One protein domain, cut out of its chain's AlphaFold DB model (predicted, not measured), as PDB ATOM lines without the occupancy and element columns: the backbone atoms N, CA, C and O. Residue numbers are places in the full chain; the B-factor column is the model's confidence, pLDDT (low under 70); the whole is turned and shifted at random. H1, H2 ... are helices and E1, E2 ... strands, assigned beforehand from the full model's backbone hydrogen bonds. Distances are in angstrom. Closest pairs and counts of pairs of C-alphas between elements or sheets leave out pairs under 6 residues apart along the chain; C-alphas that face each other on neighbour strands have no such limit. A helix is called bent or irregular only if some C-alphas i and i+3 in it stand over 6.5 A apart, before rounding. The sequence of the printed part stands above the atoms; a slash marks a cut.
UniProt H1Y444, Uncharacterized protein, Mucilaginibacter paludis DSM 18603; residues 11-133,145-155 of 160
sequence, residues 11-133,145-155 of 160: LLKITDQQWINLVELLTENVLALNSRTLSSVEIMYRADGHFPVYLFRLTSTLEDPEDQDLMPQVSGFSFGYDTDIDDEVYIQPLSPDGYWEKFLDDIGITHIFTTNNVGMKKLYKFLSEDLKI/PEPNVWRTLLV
ATOM      1  N   LEU A  11     169.164 167.052 230.469       58.25
ATOM      2  CA  LEU A  11     170.215 166.472 231.308       58.25
ATOM      3  C   LEU A  11     169.673 165.533 232.395       58.25
ATOM      4  O   LEU A  11     170.324 164.543 232.717       58.25
ATOM      5  N   LEU A  12     168.460 165.779 232.911       60.97
ATOM      6  CA  LEU A  12     167.809 164.878 233.874       60.97
ATOM      7  C   LEU A  12     167.417 163.535 233.236       60.97
ATOM      8  O   LEU A  12     167.142 162.571 233.944       60.97
ATOM      9  N   LYS A  13     167.370 163.464 231.900       65.19
ATOM     10  CA  LYS A  13     167.009 162.258 231.144       65.19
ATOM     11  C   LYS A  13     168.230 161.435 230.726       65.19
ATOM     12  O   LYS A  13     168.062 160.404 230.083       65.19
ATOM     13  N   ILE A  14     169.444 161.873 231.063       72.25
ATOM     14  CA  ILE A  14     170.665 161.128 230.753       72.25
ATOM     15  C   ILE A  14     170.832 160.017 231.789       72.25
ATOM     16  O   ILE A  14     170.875 160.261 232.995       72.25
ATOM     17  N   THR A  15     170.911 158.782 231.306       76.25
ATOM     18  CA  THR A  15     171.142 157.602 232.143       76.25
ATOM     19  C   THR A  15     172.600 157.519 232.591       76.25
ATOM     20  O   THR A  15     173.502 158.034 231.933       76.25
ATOM     21  N   ASP A  16     172.858 156.797 233.680       80.25
ATOM     22  CA  ASP A  16     174.213 156.567 234.202       80.25
ATOM     23  C   ASP A  16     175.170 156.010 233.156       80.25
ATOM     24  O   ASP A  16     176.300 156.473 233.047       80.25
ATOM     25  N   GLN A  17     174.705 155.057 232.345       77.38
ATOM     26  CA  GLN A  17     175.528 154.469 231.294       77.38
ATOM     27  C   GLN A  17     175.895 155.502 230.225       77.38
ATOM     28  O   GLN A  17     177.020 155.507 229.738       77.38
ATOM     29  N   GLN A  18     174.973 156.401 229.872       77.69
ATOM     30  CA  GLN A  18     175.275 157.487 228.938       77.69
ATOM     31  C   GLN A  18     176.295 158.464 229.534       77.69
ATOM     32  O   GLN A  18     177.192 158.901 228.817       77.69
ATOM     33  N   TRP A  19     176.206 158.757 230.836       81.31
ATOM     34  CA  TRP A  19     177.214 159.560 231.529       81.31
ATOM     35  C   TRP A  19     178.590 158.895 231.543       81.31
ATOM     36  O   TRP A  19     179.578 159.555 231.231       81.31
ATOM     37  N   ILE A  20     178.658 157.599 231.855       80.62
ATOM     38  CA  ILE A  20     179.909 156.827 231.853       80.62
ATOM     39  C   ILE A  20     180.534 156.832 230.455       80.62
ATOM     40  O   ILE A  20     181.681 157.245 230.313       80.62
ATOM     41  N   ASN A  21     179.766 156.495 229.415       77.00
ATOM     42  CA  ASN A  21     180.264 156.473 228.035       77.00
ATOM     43  C   ASN A  21     180.820 157.841 227.600       77.00
ATOM     44  O   ASN A  21     181.818 157.927 226.885       77.00
ATOM     45  N   LEU A  22     180.171 158.931 228.027       78.06
ATOM     46  CA  LEU A  22     180.613 160.291 227.733       78.06
ATOM     47  C   LEU A  22     181.927 160.633 228.444       78.06
ATOM     48  O   LEU A  22     182.819 161.229 227.840       78.06
ATOM     49  N   VAL A  23     182.046 160.249 229.717       80.94
ATOM     50  CA  VAL A  23     183.262 160.413 230.521       80.94
ATOM     51  C   VAL A  23     184.424 159.642 229.893       80.94
ATOM     52  O   VAL A  23     185.507 160.204 229.721       80.94
ATOM     53  N   GLU A  24     184.204 158.385 229.514       78.25
ATOM     54  CA  GLU A  24     185.215 157.535 228.885       78.25
ATOM     55  C   GLU A  24     185.697 158.150 227.573       78.25
ATOM     56  O   GLU A  24     186.891 158.395 227.422       78.25
ATOM     57  N   LEU A  25     184.786 158.536 226.674       76.25
ATOM     58  CA  LEU A  25     185.152 159.171 225.406       76.25
ATOM     59  C   LEU A  25     185.991 160.446 225.603       76.25
ATOM     60  O   LEU A  25     186.910 160.739 224.831       76.25
ATOM     61  N   LEU A  26     185.668 161.225 226.637       74.81
ATOM     62  CA  LEU A  26     186.372 162.462 226.954       74.81
ATOM     63  C   LEU A  26     187.789 162.256 227.459       74.81
ATOM     64  O   LEU A  26     188.644 163.126 227.262       74.81
ATOM     65  N   THR A  27     188.015 161.138 228.139       74.56
ATOM     66  CA  THR A  27     189.212 160.929 228.948       74.56
ATOM     67  C   THR A  27     190.112 159.820 228.434       74.56
ATOM     68  O   THR A  27     191.296 159.861 228.745       74.56
ATOM     69  N   GLU A  28     189.626 158.933 227.562       73.31
ATOM     70  CA  GLU A  28     190.353 157.785 227.001       73.31
ATOM     71  C   GLU A  28     191.758 158.168 226.520       73.31
ATOM     72  O   GLU A  28     192.761 157.657 227.010       73.31
ATOM     73  N   ASN A  29     191.855 159.142 225.611       69.44
ATOM     74  CA  ASN A  29     193.148 159.542 225.051       69.44
ATOM     75  C   ASN A  29     194.039 160.259 226.076       69.44
ATOM     76  O   ASN A  29     195.257 160.143 226.019       69.44
ATOM     77  N   VAL A  30     193.447 161.022 226.998       72.31
ATOM     78  CA  VAL A  30     194.205 161.782 228.003       72.31
ATOM     79  C   VAL A  30     194.817 160.841 229.019       72.31
ATOM     80  O   VAL A  30     195.995 160.964 229.333       72.31
ATOM     81  N   LEU A  31     194.030 159.895 229.516       75.94
ATOM     82  CA  LEU A  31     194.479 158.917 230.491       75.94
ATOM     83  C   LEU A  31     195.518 157.978 229.866       75.94
ATOM     84  O   LEU A  31     196.605 157.844 230.425       75.94
ATOM     85  N   ALA A  32     195.272 157.481 228.648       73.69
ATOM     86  CA  ALA A  32     196.226 156.641 227.922       73.69
ATOM     87  C   ALA A  32     197.575 157.341 227.668       73.69
ATOM     88  O   ALA A  32     198.629 156.744 227.872       73.69
ATOM     89  N   LEU A  33     197.572 158.620 227.267       71.50
ATOM     90  CA  LEU A  33     198.809 159.385 227.045       71.50
ATOM     91  C   LEU A  33     199.613 159.641 228.326       71.50
ATOM     92  O   LEU A  33     200.804 159.928 228.241       71.50
ATOM     93  N   ASN A  34     198.970 159.568 229.491       72.06
ATOM     94  CA  ASN A  34     199.609 159.770 230.789       72.06
ATOM     95  C   ASN A  34     199.838 158.447 231.537       72.06
ATOM     96  O   ASN A  34     200.124 158.485 232.733       72.06
ATOM     97  N   SER A  35     199.699 157.300 230.856       79.19
ATOM     98  CA  SER A  35     199.795 155.964 231.457       79.19
ATOM     99  C   SER A  35     198.919 155.835 232.699       79.19
ATOM    100  O   SER A  35     199.379 155.389 233.743       79.19
ATOM    101  N   ARG A  36     197.670 156.303 232.630       79.31
ATOM    102  CA  ARG A  36     196.709 156.193 233.730       79.31
ATOM    103  C   ARG A  36     195.473 155.430 233.288       79.31
ATOM    104  O   ARG A  36     195.048 155.557 232.143       79.31
ATOM    105  N   THR A  37     194.842 154.772 234.250       83.50
ATOM    106  CA  THR A  37     193.543 154.114 234.079       83.50
ATOM    107  C   THR A  37     192.509 154.721 235.006       83.50
ATOM    108  O   THR A  37     192.814 155.114 236.135       83.50
ATOM    109  N   LEU A  38     191.288 154.857 234.491       85.50
ATOM    110  CA  LEU A  38     190.135 155.382 235.212       85.50
ATOM    111  C   LEU A  38     189.629 154.326 236.200       85.50
ATOM    112  O   LEU A  38     189.108 153.301 235.788       85.50
ATOM    113  N   SER A  39     189.749 154.584 237.499       87.50
ATOM    114  CA  SER A  39     189.356 153.631 238.544       87.50
ATOM    115  C   SER A  39     187.966 153.900 239.116       87.50
ATOM    116  O   SER A  39     187.267 152.968 239.521       87.50
ATOM    117  N   SER A  40     187.531 155.164 239.145       91.19
ATOM    118  CA  SER A  40     186.167 155.509 239.549       91.19
ATOM    119  C   SER A  40     185.633 156.758 238.864       91.19
ATOM    120  O   SER A  40     186.367 157.723 238.642       91.19
ATOM    121  N   VAL A  41     184.319 156.772 238.643       91.56
ATOM    122  CA  VAL A  41     183.559 157.943 238.190       91.56
ATOM    123  C   VAL A  41     182.495 158.255 239.227       91.56
ATOM    124  O   VAL A  41     181.646 157.415 239.525       91.56
ATOM    125  N   GLU A  42     182.509 159.472 239.752       93.31
ATOM    126  CA  GLU A  42     181.467 159.999 240.627       93.31
ATOM    127  C   GLU A  42     180.807 161.214 239.987       93.31
ATOM    128  O   GLU A  42     181.456 161.994 239.290       93.31
ATOM    129  N   ILE A  43     179.518 161.385 240.255       92.31
ATOM    130  CA  ILE A  43     178.704 162.486 239.756       92.31
ATOM    131  C   ILE A  43     177.965 163.158 240.915       92.31
ATOM    132  O   ILE A  43     177.478 162.488 241.828       92.31
ATOM    133  N   MET A  44     177.849 164.479 240.867       91.31
ATOM    134  CA  MET A  44     177.012 165.262 241.771       91.31
ATOM    135  C   MET A  44     176.192 166.259 240.967       91.31
ATOM    136  O   MET A  44     176.728 166.995 240.143       91.31
ATOM    137  N   TYR A  45     174.893 166.314 241.240       87.25
ATOM    138  CA  TYR A  45     174.026 167.356 240.707       87.25
ATOM    139  C   TYR A  45     174.018 168.556 241.653       87.25
ATOM    140  O   TYR A  45     173.610 168.426 242.806       87.25
ATOM    141  N   ARG A  46     174.450 169.723 241.181       83.56
ATOM    142  CA  ARG A  46     174.314 170.988 241.905       83.56
ATOM    143  C   ARG A  46     173.170 171.789 241.317       83.56
ATOM    144  O   ARG A  46     173.219 172.209 240.164       83.56
ATOM    145  N   ALA A  47     172.146 171.996 242.135       74.56
ATOM    146  CA  ALA A  47     171.010 172.852 241.807       74.56
ATOM    147  C   ALA A  47     171.218 174.307 242.270       74.56
ATOM    148  O   ALA A  47     170.391 175.164 241.976       74.56
ATOM    149  N   ASP A  48     172.282 174.582 243.029       67.00
ATOM    150  CA  ASP A  48     172.592 175.894 243.582       67.00
ATOM    151  C   ASP A  48     173.571 176.667 242.682       67.00
ATOM    152  O   ASP A  48     174.731 176.296 242.520       67.00
ATOM    153  N   GLY A  49     173.101 177.763 242.085       62.47
ATOM    154  CA  GLY A  49     173.885 178.597 241.173       62.47
ATOM    155  C   GLY A  49     173.004 179.376 240.198       62.47
ATOM    156  O   GLY A  49     171.780 179.290 240.267       62.47
ATOM    157  N   HIS A  50     173.629 180.135 239.290       59.56
ATOM    158  CA  HIS A  50     172.918 180.758 238.164       59.56
ATOM    159  C   HIS A  50     172.332 179.702 237.215       59.56
ATOM    160  O   HIS A  50     171.252 179.917 236.678       59.56
ATOM    161  N   PHE A  51     173.002 178.550 237.087       67.00
ATOM    162  CA  PHE A  51     172.560 177.420 236.274       67.00
ATOM    163  C   PHE A  51     172.839 176.090 236.987       67.00
ATOM    164  O   PHE A  51     173.880 175.968 237.644       67.00
ATOM    165  N   PRO A  52     171.947 175.091 236.875       73.44
ATOM    166  CA  PRO A  52     172.196 173.760 237.408       73.44
ATOM    167  C   PRO A  52     173.341 173.076 236.650       73.44
ATOM    168  O   PRO A  52     173.419 173.156 235.423       73.44
ATOM    169  N   VAL A  53     174.212 172.371 237.375       83.62
ATOM    170  CA  VAL A  53     175.379 171.691 236.793       83.62
ATOM    171  C   VAL A  53     175.546 170.278 237.338       83.62
ATOM    172  O   VAL A  53     175.245 169.996 238.498       83.62
ATOM    173  N   TYR A  54     176.084 169.389 236.511       87.56
ATOM    174  CA  TYR A  54     176.615 168.103 236.940       87.56
ATOM    175  C   TYR A  54     178.126 168.202 237.086       87.56
ATOM    176  O   TYR A  54     178.831 168.500 236.125       87.56
ATOM    177  N   LEU A  55     178.630 167.952 238.287       90.81
ATOM    178  CA  LEU A  55     180.058 167.854 238.548       90.81
ATOM    179  C   LEU A  55     180.474 166.391 238.487       90.81
ATOM    180  O   LEU A  55     179.801 165.538 239.060       90.81
ATOM    181  N   PHE A  56     181.596 166.122 237.835       91.56
ATOM    182  CA  PHE A  56     182.194 164.798 237.758       91.56
ATOM    183  C   PHE A  56     183.534 164.784 238.475       91.56
ATOM    184  O   PHE A  56     184.356 165.674 238.250       91.56
ATOM    185  N   ARG A  57     183.765 163.745 239.279       92.94
ATOM    186  CA  ARG A  57     185.088 163.392 239.805       92.94
ATOM    187  C   ARG A  57     185.530 162.077 239.214       92.94
ATOM    188  O   ARG A  57     184.808 161.083 239.260       92.94
ATOM    189  N   LEU A  58     186.724 162.102 238.658       91.12
ATOM    190  CA  LEU A  58     187.362 160.992 237.990       91.12
ATOM    191  C   LEU A  58     188.614 160.651 238.774       91.12
ATOM    192  O   LEU A  58     189.565 161.436 238.804       91.12
ATOM    193  N   THR A  59     188.609 159.482 239.397       90.00
ATOM    194  CA  THR A  59     189.809 158.954 240.033       90.00
ATOM    195  C   THR A  59     190.556 158.139 239.000       90.00
ATOM    196  O   THR A  59     189.980 157.260 238.362       90.00
ATOM    197  N   SER A  60     191.840 158.428 238.827       86.94
ATOM    198  CA  SER A  60     192.722 157.655 237.960       86.94
ATOM    199  C   SER A  60     193.980 157.231 238.697       86.94
ATOM    200  O   SER A  60     194.508 157.974 239.531       86.94
ATOM    201  N   THR A  61     194.495 156.056 238.373       84.94
ATOM    202  CA  THR A  61     195.735 155.503 238.930       84.94
ATOM    203  C   THR A  61     196.776 155.381 237.833       84.94
ATOM    204  O   THR A  61     196.430 155.057 236.700       84.94
ATOM    205  N   LEU A  62     198.035 155.676 238.159       82.31
ATOM    206  CA  LEU A  62     199.153 155.445 237.247       82.31
ATOM    207  C   LEU A  62     199.286 153.935 236.991       82.31
ATOM    208  O   LEU A  62     199.141 153.149 237.916       82.31
ATOM    209  N   GLU A  63     199.547 153.543 235.754       72.00
ATOM    210  CA  GLU A  63     199.835 152.175 235.320       72.00
ATOM    211  C   GLU A  63     201.325 152.015 235.000       72.00
ATOM    212  O   GLU A  63     201.699 151.458 233.967       72.00
ATOM    213  N   ASP A  64     202.204 152.555 235.841       67.50
ATOM    214  CA  ASP A  64     203.634 152.309 235.686       67.50
ATOM    215  C   ASP A  64     204.007 151.041 236.474       67.50
ATOM    216  O   ASP A  64     203.913 151.042 237.704       67.50
ATOM    217  N   PRO A  65     204.402 149.941 235.806       60.56
ATOM    218  CA  PRO A  65     204.803 148.711 236.483       60.56
ATOM    219  C   PRO A  65     206.104 148.855 237.287       60.56
ATOM    220  O   PRO A  65     206.417 147.965 238.080       60.56
ATOM    221  N   GLU A  66     206.873 149.929 237.081       66.44
ATOM    222  CA  GLU A  66     208.094 150.222 237.837       66.44
ATOM    223  C   GLU A  66     207.847 151.136 239.047       66.44
ATOM    224  O   GLU A  66     208.689 151.186 239.951       66.44
ATOM    225  N   ASP A  67     206.696 151.813 239.107       58.50
ATOM    226  CA  ASP A  67     206.366 152.738 240.188       58.50
ATOM    227  C   ASP A  67     205.569 152.032 241.297       58.50
ATOM    228  O   ASP A  67     204.461 151.530 241.102       58.50
ATOM    229  N   GLN A  68     206.152 151.969 242.497       55.84
ATOM    230  CA  GLN A  68     205.493 151.377 243.669       55.84
ATOM    231  C   GLN A  68     204.464 152.324 244.298       55.84
ATOM    232  O   GLN A  68     203.680 151.885 245.143       55.84
ATOM    233  N   ASP A  69     204.453 153.598 243.898       57.28
ATOM    234  CA  ASP A  69     203.563 154.616 244.443       57.28
ATOM    235  C   ASP A  69     202.437 154.915 243.440       57.28
ATOM    236  O   ASP A  69     202.410 155.930 242.743       57.28
ATOM    237  N   LEU A  70     201.475 153.986 243.364       64.06
ATOM    238  CA  LEU A  70     200.226 154.112 242.601       64.06
ATOM    239  C   LEU A  70     199.333 155.205 243.210       64.06
ATOM    240  O   LEU A  70     198.255 154.928 243.741       64.06
ATOM    241  N   MET A  71     199.777 156.460 243.180       71.81
ATOM    242  CA  MET A  71     199.042 157.550 243.801       71.81
ATOM    243  C   MET A  71     197.798 157.885 242.967       71.81
ATOM    244  O   MET A  71     197.925 158.293 241.800       71.81
ATOM    245  N   PRO A  72     196.584 157.728 243.534       85.19
ATOM    246  CA  PRO A  72     195.364 158.113 242.852       85.19
ATOM    247  C   PRO A  72     195.336 159.631 242.665       85.19
ATOM    248  O   PRO A  72     195.643 160.404 243.572       85.19
ATOM    249  N   GLN A  73     194.946 160.055 241.471       87.50
ATOM    250  CA  GLN A  73     194.695 161.452 241.144       87.50
ATOM    251  C   GLN A  73     193.211 161.627 240.891       87.50
ATOM    252  O   GLN A  73     192.614 160.831 240.164       87.50
ATOM    253  N   VAL A  74     192.642 162.672 241.479       89.12
ATOM    254  CA  VAL A  74     191.242 163.032 241.304       89.12
ATOM    255  C   VAL A  74     191.193 164.286 240.448       89.12
ATOM    256  O   VAL A  74     191.614 165.360 240.878       89.12
ATOM    257  N   SER A  75     190.681 164.126 239.237       88.31
ATOM    258  CA  SER A  75     190.414 165.209 238.290       88.31
ATOM    259  C   SER A  75     188.915 165.308 238.042       88.31
ATOM    260  O   SER A  75     188.143 164.468 238.498       88.31
ATOM    261  N   GLY A  76     188.468 166.308 237.290       87.50
ATOM    262  CA  GLY A  76     187.049 166.399 236.990       87.50
ATOM    263  C   GLY A  76     186.667 167.486 236.008       87.50
ATOM    264  O   GLY A  76     187.492 168.289 235.569       87.50
ATOM    265  N   PHE A  77     185.385 167.499 235.677       87.00
ATOM    266  CA  PHE A  77     184.757 168.508 234.835       87.00
ATOM    267  C   PHE A  77     183.333 168.786 235.313       87.00
ATOM    268  O   PHE A  77     182.705 167.960 235.975       87.00
ATOM    269  N   SER A  78     182.820 169.954 234.959       86.25
ATOM    270  CA  SER A  78     181.417 170.307 235.082       86.25
ATOM    271  C   SER A  78     180.737 170.259 233.727       86.25
ATOM    272  O   SER A  78     181.267 170.783 232.749       86.25
ATOM    273  N   PHE A  79     179.542 169.690 233.707       82.06
ATOM    274  CA  PHE A  79     178.571 169.769 232.630       82.06
ATOM    275  C   PHE A  79     177.469 170.724 233.062       82.06
ATOM    276  O   PHE A  79     176.673 170.392 233.943       82.06
ATOM    277  N   GLY A  80     177.449 171.914 232.477       75.31
ATOM    278  CA  GLY A  80     176.419 172.907 232.734       75.31
ATOM    279  C   GLY A  80     175.589 173.205 231.498       75.31
ATOM    280  O   GLY A  80     175.953 172.848 230.375       75.31
ATOM    281  N   TYR A  81     174.454 173.847 231.735       67.12
ATOM    282  CA  TYR A  81     173.516 174.229 230.694       67.12
ATOM    283  C   TYR A  81     173.008 175.632 230.944       67.12
ATOM    284  O   TYR A  81     172.518 175.913 232.039       67.12
ATOM    285  N   ASP A  82     173.110 176.486 229.938       60.31
ATOM    286  CA  ASP A  82     172.480 177.796 229.981       60.31
ATOM    287  C   ASP A  82     171.011 177.653 229.557       60.31
ATOM    288  O   ASP A  82     170.699 177.304 228.420       60.31
ATOM    289  N   THR A  83     170.091 177.859 230.501       53.97
ATOM    290  CA  THR A  83     168.646 177.806 230.222       53.97
ATOM    291  C   THR A  83     168.126 179.062 229.533       53.97
ATOM    292  O   THR A  83     166.986 179.061 229.072       53.97
ATOM    293  N   ASP A  84     168.928 180.126 229.494       54.25
ATOM    294  CA  ASP A  84     168.553 181.430 228.961       54.25
ATOM    295  C   ASP A  84     169.015 181.609 227.503       54.25
ATOM    296  O   ASP A  84     168.469 182.453 226.788       54.25
ATOM    297  N   ILE A  85     169.988 180.809 227.045       50.31
ATOM    298  CA  ILE A  85     170.580 180.875 225.702       50.31
ATOM    299  C   ILE A  85     170.548 179.486 225.036       50.31
ATOM    300  O   ILE A  85     171.515 178.733 225.101       50.31
ATOM    301  N   ASP A  86     169.417 179.164 224.398       52.41
ATOM    302  CA  ASP A  86     169.254 178.117 223.367       52.41
ATOM    303  C   ASP A  86     170.032 176.804 223.581       52.41
ATOM    304  O   ASP A  86     170.651 176.260 222.665       52.41
ATOM    305  N   ASP A  87     169.949 176.241 224.782       51.00
ATOM    306  CA  ASP A  87     170.403 174.886 225.060       51.00
ATOM    307  C   ASP A  87     171.919 174.643 224.887       51.00
ATOM    308  O   ASP A  87     172.358 173.515 224.620       51.00
ATOM    309  N   GLU A  88     172.754 175.676 225.054       55.47
ATOM    310  CA  GLU A  88     174.208 175.515 224.990       55.47
ATOM    311  C   GLU A  88     174.731 174.703 226.190       55.47
ATOM    312  O   GLU A  88     174.832 175.168 227.330       55.47
ATOM    313  N   VAL A  89     175.095 173.444 225.921       64.44
ATOM    314  CA  VAL A  89     175.844 172.601 226.858       64.44
ATOM    315  C   VAL A  89     177.285 173.101 226.898       64.44
ATOM    316  O   VAL A  89     177.997 173.047 225.891       64.44
ATOM    317  N   TYR A  90     177.743 173.523 228.074       69.81
ATOM    318  CA  TYR A  90     179.150 173.830 228.299       69.81
ATOM    319  C   TYR A  90     179.793 172.779 229.192       69.81
ATOM    320  O   TYR A  90     179.215 172.279 230.161       69.81
ATOM    321  N   ILE A  91     181.026 172.438 228.836       76.50
ATOM    322  CA  ILE A  91     181.844 171.482 229.568       76.50
ATOM    323  C   ILE A  91     183.099 172.217 229.976       76.50
ATOM    324  O   ILE A  91     183.759 172.834 229.148       76.50
ATOM    325  N   GLN A  92     183.409 172.194 231.259       79.69
ATOM    326  CA  GLN A  92     184.523 172.959 231.793       79.69
ATOM    327  C   GLN A  92     185.321 172.081 232.746       79.69
ATOM    328  O   GLN A  92     184.725 171.460 233.625       79.69
ATOM    329  N   PRO A  93     186.652 171.993 232.604       82.81
ATOM    330  CA  PRO A  93     187.473 171.332 233.605       82.81
ATOM    331  C   PRO A  93     187.270 171.967 234.983       82.81
ATOM    332  O   PRO A  93     187.111 173.182 235.100       82.81
ATOM    333  N   LEU A  94     187.315 171.151 236.033       87.00
ATOM    334  CA  LEU A  94     187.361 171.645 237.407       87.00
ATOM    335  C   LEU A  94     188.778 172.163 237.679       87.00
ATOM    336  O   LEU A  94     189.625 171.453 238.215       87.00
ATOM    337  N   SER A  95     189.039 173.388 237.220       84.38
ATOM    338  CA  SER A  95     190.326 174.077 237.324       84.38
ATOM    339  C   SER A  95     190.183 175.455 237.985       84.38
ATOM    340  O   SER A  95     189.083 176.023 238.003       84.38
ATOM    341  N   PRO A  96     191.296 176.038 238.468       85.56
ATOM    342  CA  PRO A  96     191.333 177.407 238.983       85.56
ATOM    343  C   PRO A  96     190.906 178.487 237.974       85.56
ATOM    344  O   PRO A  96     190.622 179.612 238.374       85.56
ATOM    345  N   ASP A  97     190.827 178.163 236.676       81.38
ATOM    346  CA  ASP A  97     190.345 179.096 235.647       81.38
ATOM    347  C   ASP A  97     188.826 179.325 235.730       81.38
ATOM    348  O   ASP A  97     188.322 180.342 235.256       81.38
ATOM    349  N   GLY A  98     188.085 178.364 236.296       79.19
ATOM    350  CA  GLY A  98     186.625 178.404 236.425       79.19
ATOM    351  C   GLY A  98     186.104 178.398 237.855       79.19
ATOM    352  O   GLY A  98     184.967 178.797 238.100       79.19
ATOM    353  N   TYR A  99     186.920 177.933 238.799       85.12
ATOM    354  CA  TYR A  99     186.496 177.632 240.158       85.12
ATOM    355  C   TYR A  99     187.491 178.171 241.181       85.12
ATOM    356  O   TYR A  99     188.697 178.192 240.962       85.12
ATOM    357  N   TRP A 100     186.977 178.569 242.343       89.62
ATOM    358  CA  TRP A 100     187.810 178.947 243.481       89.62
ATOM    359  C   TRP A 100     188.620 177.740 243.970       89.62
ATOM    360  O   TRP A 100     188.050 176.671 244.170       89.62
ATOM    361  N   GLU A 101     189.912 177.920 244.248       90.00
ATOM    362  CA  GLU A 101     190.799 176.835 244.714       90.00
ATOM    363  C   GLU A 101     190.240 176.115 245.942       90.00
ATOM    364  O   GLU A 101     190.117 174.896 245.943       90.00
ATOM    365  N   LYS A 102     189.759 176.873 246.935       93.06
ATOM    366  CA  LYS A 102     189.122 176.298 248.126       93.06
ATOM    367  C   LYS A 102     187.953 175.374 247.779       93.06
ATOM    368  O   LYS A 102     187.773 174.348 248.416       93.06
ATOM    369  N   PHE A 103     187.147 175.739 246.783       90.62
ATOM    370  CA  PHE A 103     186.040 174.891 246.359       90.62
ATOM    371  C   PHE A 103     186.551 173.583 245.747       90.62
ATOM    372  O   PHE A 103     186.000 172.534 246.054       90.62
ATOM    373  N   LEU A 104     187.598 173.645 244.917       91.62
ATOM    374  CA  LEU A 104     188.232 172.468 244.316       91.62
ATOM    375  C   LEU A 104     188.797 171.524 245.386       91.62
ATOM    376  O   LEU A 104     188.555 170.319 245.310       91.62
ATOM    377  N   ASP A 105     189.450 172.080 246.408       92.50
ATOM    378  CA  ASP A 105     189.939 171.334 247.570       92.50
ATOM    379  C   ASP A 105     188.782 170.693 248.352       92.50
ATOM    380  O   ASP A 105     188.821 169.501 248.658       92.50
ATOM    381  N   ASP A 106     187.719 171.459 248.630       93.12
ATOM    382  CA  ASP A 106     186.543 171.003 249.385       93.12
ATOM    383  C   ASP A 106     185.826 169.834 248.679       93.12
ATOM    384  O   ASP A 106     185.287 168.940 249.338       93.12
ATOM    385  N   ILE A 107     185.827 169.806 247.340       90.88
ATOM    386  CA  ILE A 107     185.270 168.690 246.561       90.88
ATOM    387  C   ILE A 107     186.300 167.591 246.249       90.88
ATOM    388  O   ILE A 107     185.926 166.576 245.661       90.88
ATOM    389  N   GLY A 108     187.559 167.746 246.660       91.31
ATOM    390  CA  GLY A 108     188.598 166.720 246.567       91.31
ATOM    391  C   GLY A 108     189.293 166.597 245.210       91.31
ATOM    392  O   GLY A 108     189.782 165.514 244.897       91.31
ATOM    393  N   ILE A 109     189.339 167.657 244.397       91.06
ATOM    394  CA  ILE A 109     190.165 167.679 243.179       91.06
ATOM    395  C   ILE A 109     191.637 167.814 243.573       91.06
ATOM    396  O   ILE A 109     192.023 168.768 244.237       91.06
ATOM    397  N   THR A 110     192.470 166.868 243.140       88.94
ATOM    398  CA  THR A 110     193.919 166.854 243.409       88.94
ATOM    399  C   THR A 110     194.758 167.051 242.150       88.94
ATOM    400  O   THR A 110     195.953 167.334 242.238       88.94
ATOM    401  N   HIS A 111     194.149 166.909 240.971       86.56
ATOM    402  CA  HIS A 111     194.813 167.075 239.690       86.56
ATOM    403  C   HIS A 111     193.911 167.810 238.694       86.56
ATOM    404  O   HIS A 111     192.696 167.632 238.668       86.56
ATOM    405  N   ILE A 112     194.512 168.669 237.872       80.69
ATOM    406  CA  ILE A 112     193.776 169.556 236.970       80.69
ATOM    407  C   ILE A 112     193.974 169.076 235.538       80.69
ATOM    408  O   ILE A 112     195.092 169.075 235.017       80.69
ATOM    409  N   PHE A 113     192.881 168.739 234.855       69.44
ATOM    410  CA  PHE A 113     192.928 168.647 233.403       69.44
ATOM    411  C   PHE A 113     193.012 170.048 232.811       69.44
ATOM    412  O   PHE A 113     192.147 170.888 233.047       69.44
ATOM    413  N   THR A 114     194.035 170.306 232.001       58.66
ATOM    414  CA  THR A 114     194.037 171.529 231.197       58.66
ATOM    415  C   THR A 114     192.987 171.400 230.088       58.66
ATOM    416  O   THR A 114     192.772 170.316 229.540       58.66
ATOM    417  N   THR A 115     192.330 172.501 229.728       52.44
ATOM    418  CA  THR A 115     191.337 172.572 228.635       52.44
ATOM    419  C   THR A 115     191.881 172.086 227.288       52.44
ATOM    420  O   THR A 115     191.118 171.607 226.454       52.44
ATOM    421  N   ASN A 116     193.202 172.151 227.091       52.53
ATOM    422  CA  ASN A 116     193.889 171.632 225.906       52.53
ATOM    423  C   ASN A 116     194.099 170.110 225.936       52.53
ATOM    424  O   ASN A 116     194.300 169.512 224.880       52.53
ATOM    425  N   ASN A 117     194.073 169.494 227.121       50.53
ATOM    426  CA  ASN A 117     194.240 168.052 227.275       50.53
ATOM    427  C   ASN A 117     192.923 167.326 227.003       50.53
ATOM    428  O   ASN A 117     192.920 166.311 226.318       50.53
ATOM    429  N   VAL A 118     191.793 167.854 227.474       56.66
ATOM    430  CA  VAL A 118     190.483 167.220 227.272       56.66
ATOM    431  C   VAL A 118     190.040 167.409 225.824       56.66
ATOM    432  O   VAL A 118     190.092 168.516 225.292       56.66
ATOM    433  N   GLY A 119     189.586 166.336 225.171       56.94
ATOM    434  CA  GLY A 119     189.164 166.310 223.766       56.94
ATOM    435  C   GLY A 119     187.887 167.105 223.456       56.94
ATOM    436  O   GLY A 119     187.039 166.631 222.709       56.94
ATOM    437  N   MET A 120     187.742 168.319 223.986       57.50
ATOM    438  CA  MET A 120     186.558 169.174 223.908       57.50
ATOM    439  C   MET A 120     186.062 169.424 222.479       57.50
ATOM    440  O   MET A 120     184.862 169.481 222.233       57.50
ATOM    441  N   LYS A 121     186.964 169.496 221.492       54.12
ATOM    442  CA  LYS A 121     186.570 169.586 220.074       54.12
ATOM    443  C   LYS A 121     185.932 168.295 219.543       54.12
ATOM    444  O   LYS A 121     185.012 168.366 218.736       54.12
ATOM    445  N   LYS A 122     186.411 167.123 219.981       55.22
ATOM    446  CA  LYS A 122     185.819 165.819 219.625       55.22
ATOM    447  C   LYS A 122     184.466 165.628 220.316       55.22
ATOM    448  O   LYS A 122     183.561 165.063 219.723       55.22
ATOM    449  N   LEU A 123     184.326 166.168 221.522       54.00
ATOM    450  CA  LEU A 123     183.105 166.170 222.319       54.00
ATOM    451  C   LEU A 123     181.974 166.990 221.700       54.00
ATOM    452  O   LEU A 123     180.874 166.473 221.601       54.00
ATOM    453  N   TYR A 124     182.232 168.220 221.236       52.16
ATOM    454  CA  TYR A 124     181.204 168.988 220.518       52.16
ATOM    455  C   TYR A 124     180.681 168.210 219.312       52.16
ATOM    456  O   TYR A 124     179.472 168.091 219.141       52.16
ATOM    457  N   LYS A 125     181.594 167.605 218.543       47.06
ATOM    458  CA  LYS A 125     181.248 166.750 217.408       47.06
ATOM    459  C   LYS A 125     180.427 165.528 217.838       47.06
ATOM    460  O   LYS A 125     179.408 165.246 217.224       47.06
ATOM    461  N   PHE A 126     180.822 164.843 218.910       51.03
ATOM    462  CA  PHE A 126     180.103 163.687 219.449       51.03
ATOM    463  C   PHE A 126     178.705 164.052 219.972       51.03
ATOM    464  O   PHE A 126     177.736 163.387 219.627       51.03
ATOM    465  N   LEU A 127     178.564 165.138 220.741       50.72
ATOM    466  CA  LEU A 127     177.271 165.615 221.247       50.72
ATOM    467  C   LEU A 127     176.324 166.023 220.105       50.72
ATOM    468  O   LEU A 127     175.121 165.782 220.204       50.72
ATOM    469  N   SER A 128     176.857 166.597 219.018       45.84
ATOM    470  CA  SER A 128     176.063 167.018 217.857       45.84
ATOM    471  C   SER A 128     175.764 165.903 216.849       45.84
ATOM    472  O   SER A 128     174.685 165.900 216.261       45.84
ATOM    473  N   GLU A 129     176.703 164.981 216.607       47.50
ATOM    474  CA  GLU A 129     176.619 163.984 215.525       47.50
ATOM    475  C   GLU A 129     176.243 162.580 216.027       47.50
ATOM    476  O   GLU A 129     175.404 161.924 215.408       47.50
ATOM    477  N   ASP A 130     176.805 162.141 217.158       40.44
ATOM    478  CA  ASP A 130     176.753 160.740 217.602       40.44
ATOM    479  C   ASP A 130     175.794 160.511 218.777       40.44
ATOM    480  O   ASP A 130     175.122 159.481 218.835       40.44
ATOM    481  N   LEU A 131     175.689 161.462 219.714       44.50
ATOM    482  CA  LEU A 131     174.875 161.282 220.915       44.50
ATOM    483  C   LEU A 131     173.390 161.557 220.687       44.50
ATOM    484  O   LEU A 131     172.617 161.157 221.549       44.50
ATOM    485  N   LYS A 132     173.004 162.248 219.593       46.09
ATOM    486  CA  LYS A 132     171.640 162.764 219.339       46.09
ATOM    487  C   LYS A 132     170.877 162.937 220.659       46.09
ATOM    488  O   LYS A 132     170.067 162.082 221.014       46.09
ATOM    489  N   ILE A 133     171.103 164.047 221.369       45.25
ATOM    490  CA  ILE A 133     170.378 164.450 222.604       45.25
ATOM    491  C   ILE A 133     168.861 164.697 222.324       45.25
ATOM    492  O   ILE A 133     168.161 165.398 223.041       45.25
ATOM    493  N   PRO A 145     168.478 163.091 240.579       72.69
ATOM    494  CA  PRO A 145     169.589 163.060 241.517       72.69
ATOM    495  C   PRO A 145     169.263 163.897 242.757       72.69
ATOM    496  O   PRO A 145     168.686 164.983 242.655       72.69
ATOM    497  N   GLU A 146     169.666 163.412 243.931       81.50
ATOM    498  CA  GLU A 146     169.643 164.223 245.144       81.50
ATOM    499  C   GLU A 146     170.661 165.371 245.000       81.50
ATOM    500  O   GLU A 146     171.833 165.111 244.699       81.50
ATOM    501  N   PRO A 147     170.247 166.641 245.161       84.31
ATOM    502  CA  PRO A 147     171.157 167.765 245.003       84.31
ATOM    503  C   PRO A 147     172.294 167.738 246.027       84.31
ATOM    504  O   PRO A 147     172.073 167.465 247.204       84.31
ATOM    505  N   ASN A 148     173.493 168.116 245.591       84.94
ATOM    506  CA  ASN A 148     174.696 168.264 246.417       84.94
ATOM    507  C   ASN A 148     175.167 166.978 247.115       84.94
ATOM    508  O   ASN A 148     175.901 167.038 248.103       84.94
ATOM    509  N   VAL A 149     174.774 165.817 246.590       88.31
ATOM    510  CA  VAL A 149     175.242 164.513 247.055       88.31
ATOM    511  C   VAL A 149     176.050 163.843 245.948       88.31
ATOM    512  O   VAL A 149     175.598 163.730 244.808       88.31
ATOM    513  N   TRP A 150     177.257 163.392 246.294       90.75
ATOM    514  CA  TRP A 150     178.079 162.578 245.406       90.75
ATOM    515  C   TRP A 150     177.505 161.173 245.286       90.75
ATOM    516  O   TRP A 150     177.196 160.521 246.284       90.75
ATOM    517  N   ARG A 151     177.422 160.691 244.051       90.75
ATOM    518  CA  ARG A 151     177.030 159.325 243.733       90.75
ATOM    519  C   ARG A 151     178.047 158.698 242.800       90.75
ATOM    520  O   ARG A 151     178.447 159.298 241.808       90.75
ATOM    521  N   THR A 152     178.425 157.464 243.086       90.12
ATOM    522  CA  THR A 152     179.336 156.699 242.237       90.12
ATOM    523  C   THR A 152     178.587 156.104 241.044       90.12
ATOM    524  O   THR A 152     177.561 155.449 241.222       90.12
ATOM    525  N   LEU A 153     179.098 156.346 239.837       85.31
ATOM    526  CA  LEU A 153     178.606 155.779 238.579       85.31
ATOM    527  C   LEU A 153     179.359 154.506 238.198       85.31
ATOM    528  O   LEU A 153     178.751 153.520 237.794       85.31
ATOM    529  N   LEU A 154     180.682 154.533 238.348       86.44
ATOM    530  CA  LEU A 154     181.575 153.438 237.991       86.44
ATOM    531  C   LEU A 154     182.617 153.253 239.091       86.44
ATOM    532  O   LEU A 154     183.189 154.226 239.581       86.44
ATOM    533  N   VAL A 155     182.876 151.994 239.430       81.19
ATOM    534  CA  VAL A 155     184.075 151.555 240.146       81.19
ATOM    535  C   VAL A 155     184.600 150.364 239.368       81.19
ATOM    536  O   VAL A 155     183.897 149.354 239.274       81.19
TER     537      VAL A 155
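AT A GLANCE: This is residues 11 to 133 and 145 to 155 of the 160 residues of an uncharacterized protein of Mucilaginibacter paludis DSM 18603 (UniProt H1Y444). A strongly twisted antiparallel sheet of five strands forms a wall, with the long, kinked helix H1 packed slantwise over one face and H3 near the edge strand E4. The small helix H2 is set off from the sheet and from both other helices. The printed part has 134 residues, with three named helices and five named strands in the order H1 E1 E2 E3 E4 H2 H3 E5; the sheet runs E4 E3 E2 E1 E5, and the class is mixed, helices and strands. It is compact, with a radius of gyration of the C-alphas of 14.9 A and spans of 51 by 35 by 26 A.

IN THESE COORDINATES: H1, residues 16 to 33, begins at C-alpha 16 (174.213, 156.567, 234.202) and is 25.8 A long. It has a kink of 44 degrees near residue 27 and is irregular, C-alphas 26 and 29 being 7.6 A apart. E1, residues 36 to 46, is 28.1 A long and bends by 61 degrees at residue 39. E2, residues 53 to 62, measures 28.8 A, and E3, residues 73 to 81, 26.9 A. E4 is residues 89 to 93, H2 residues 101 to 106, and H3 residues 120 to 129, 14.0 A long. E5, residues 150 to 155, ends at C-alpha 155 (184.075, 151.555, 240.146).

HOW THE PARTS SIT: E1 to E4 form a meander, each strand the antiparallel neighbour of the one before, in hairpins E1 and E2, E2 and E3, and E3 and E4. N 42 and O 57 are 2.9 A apart, N 56 and O 77 2.8 A, and N 80 and O 90 2.9 A, each within hydrogen-bond range. E5 is antiparallel to E1, with N 43 and O 151 at 2.8 A. H1 and H3 are on one face of the sheet, giving two layers, helices on one face of a sheet. H1 has a height over the sheet of 9.0 A and runs slantwise to the strands, at 43 degrees to E2 on the local plane. The closest C-alphas of H3 and E4 are those of Met 120 and Ile 91, 7.7 A apart. H1, with residues 25 to 26 alone, only just touches H3, with 3 pairs of C-alphas within 8 A; the closest are those of Leu 26 and Leu 123, 6.8 A. H2 is not on the sheet and is apart from H1 and H3. Every O i to N i+4 pair is within hydrogen-bond range in H2, against 12 of 14 in H1 and 5 of 6 in H3.

THE WHOLE: The two C-alphas farthest apart, those of Glu 66 and Asp 84, are 51.1 A apart. Residues 134 to 144 are not printed, and C-alphas 133 and 145 are 19.0 A apart across the cut. The link from H2 to H3 is long, 13 residues. Mean pLDDT of the printed part is 74.4; residues under 70 include 64 to 70, 81 to 90 and 113 to 133.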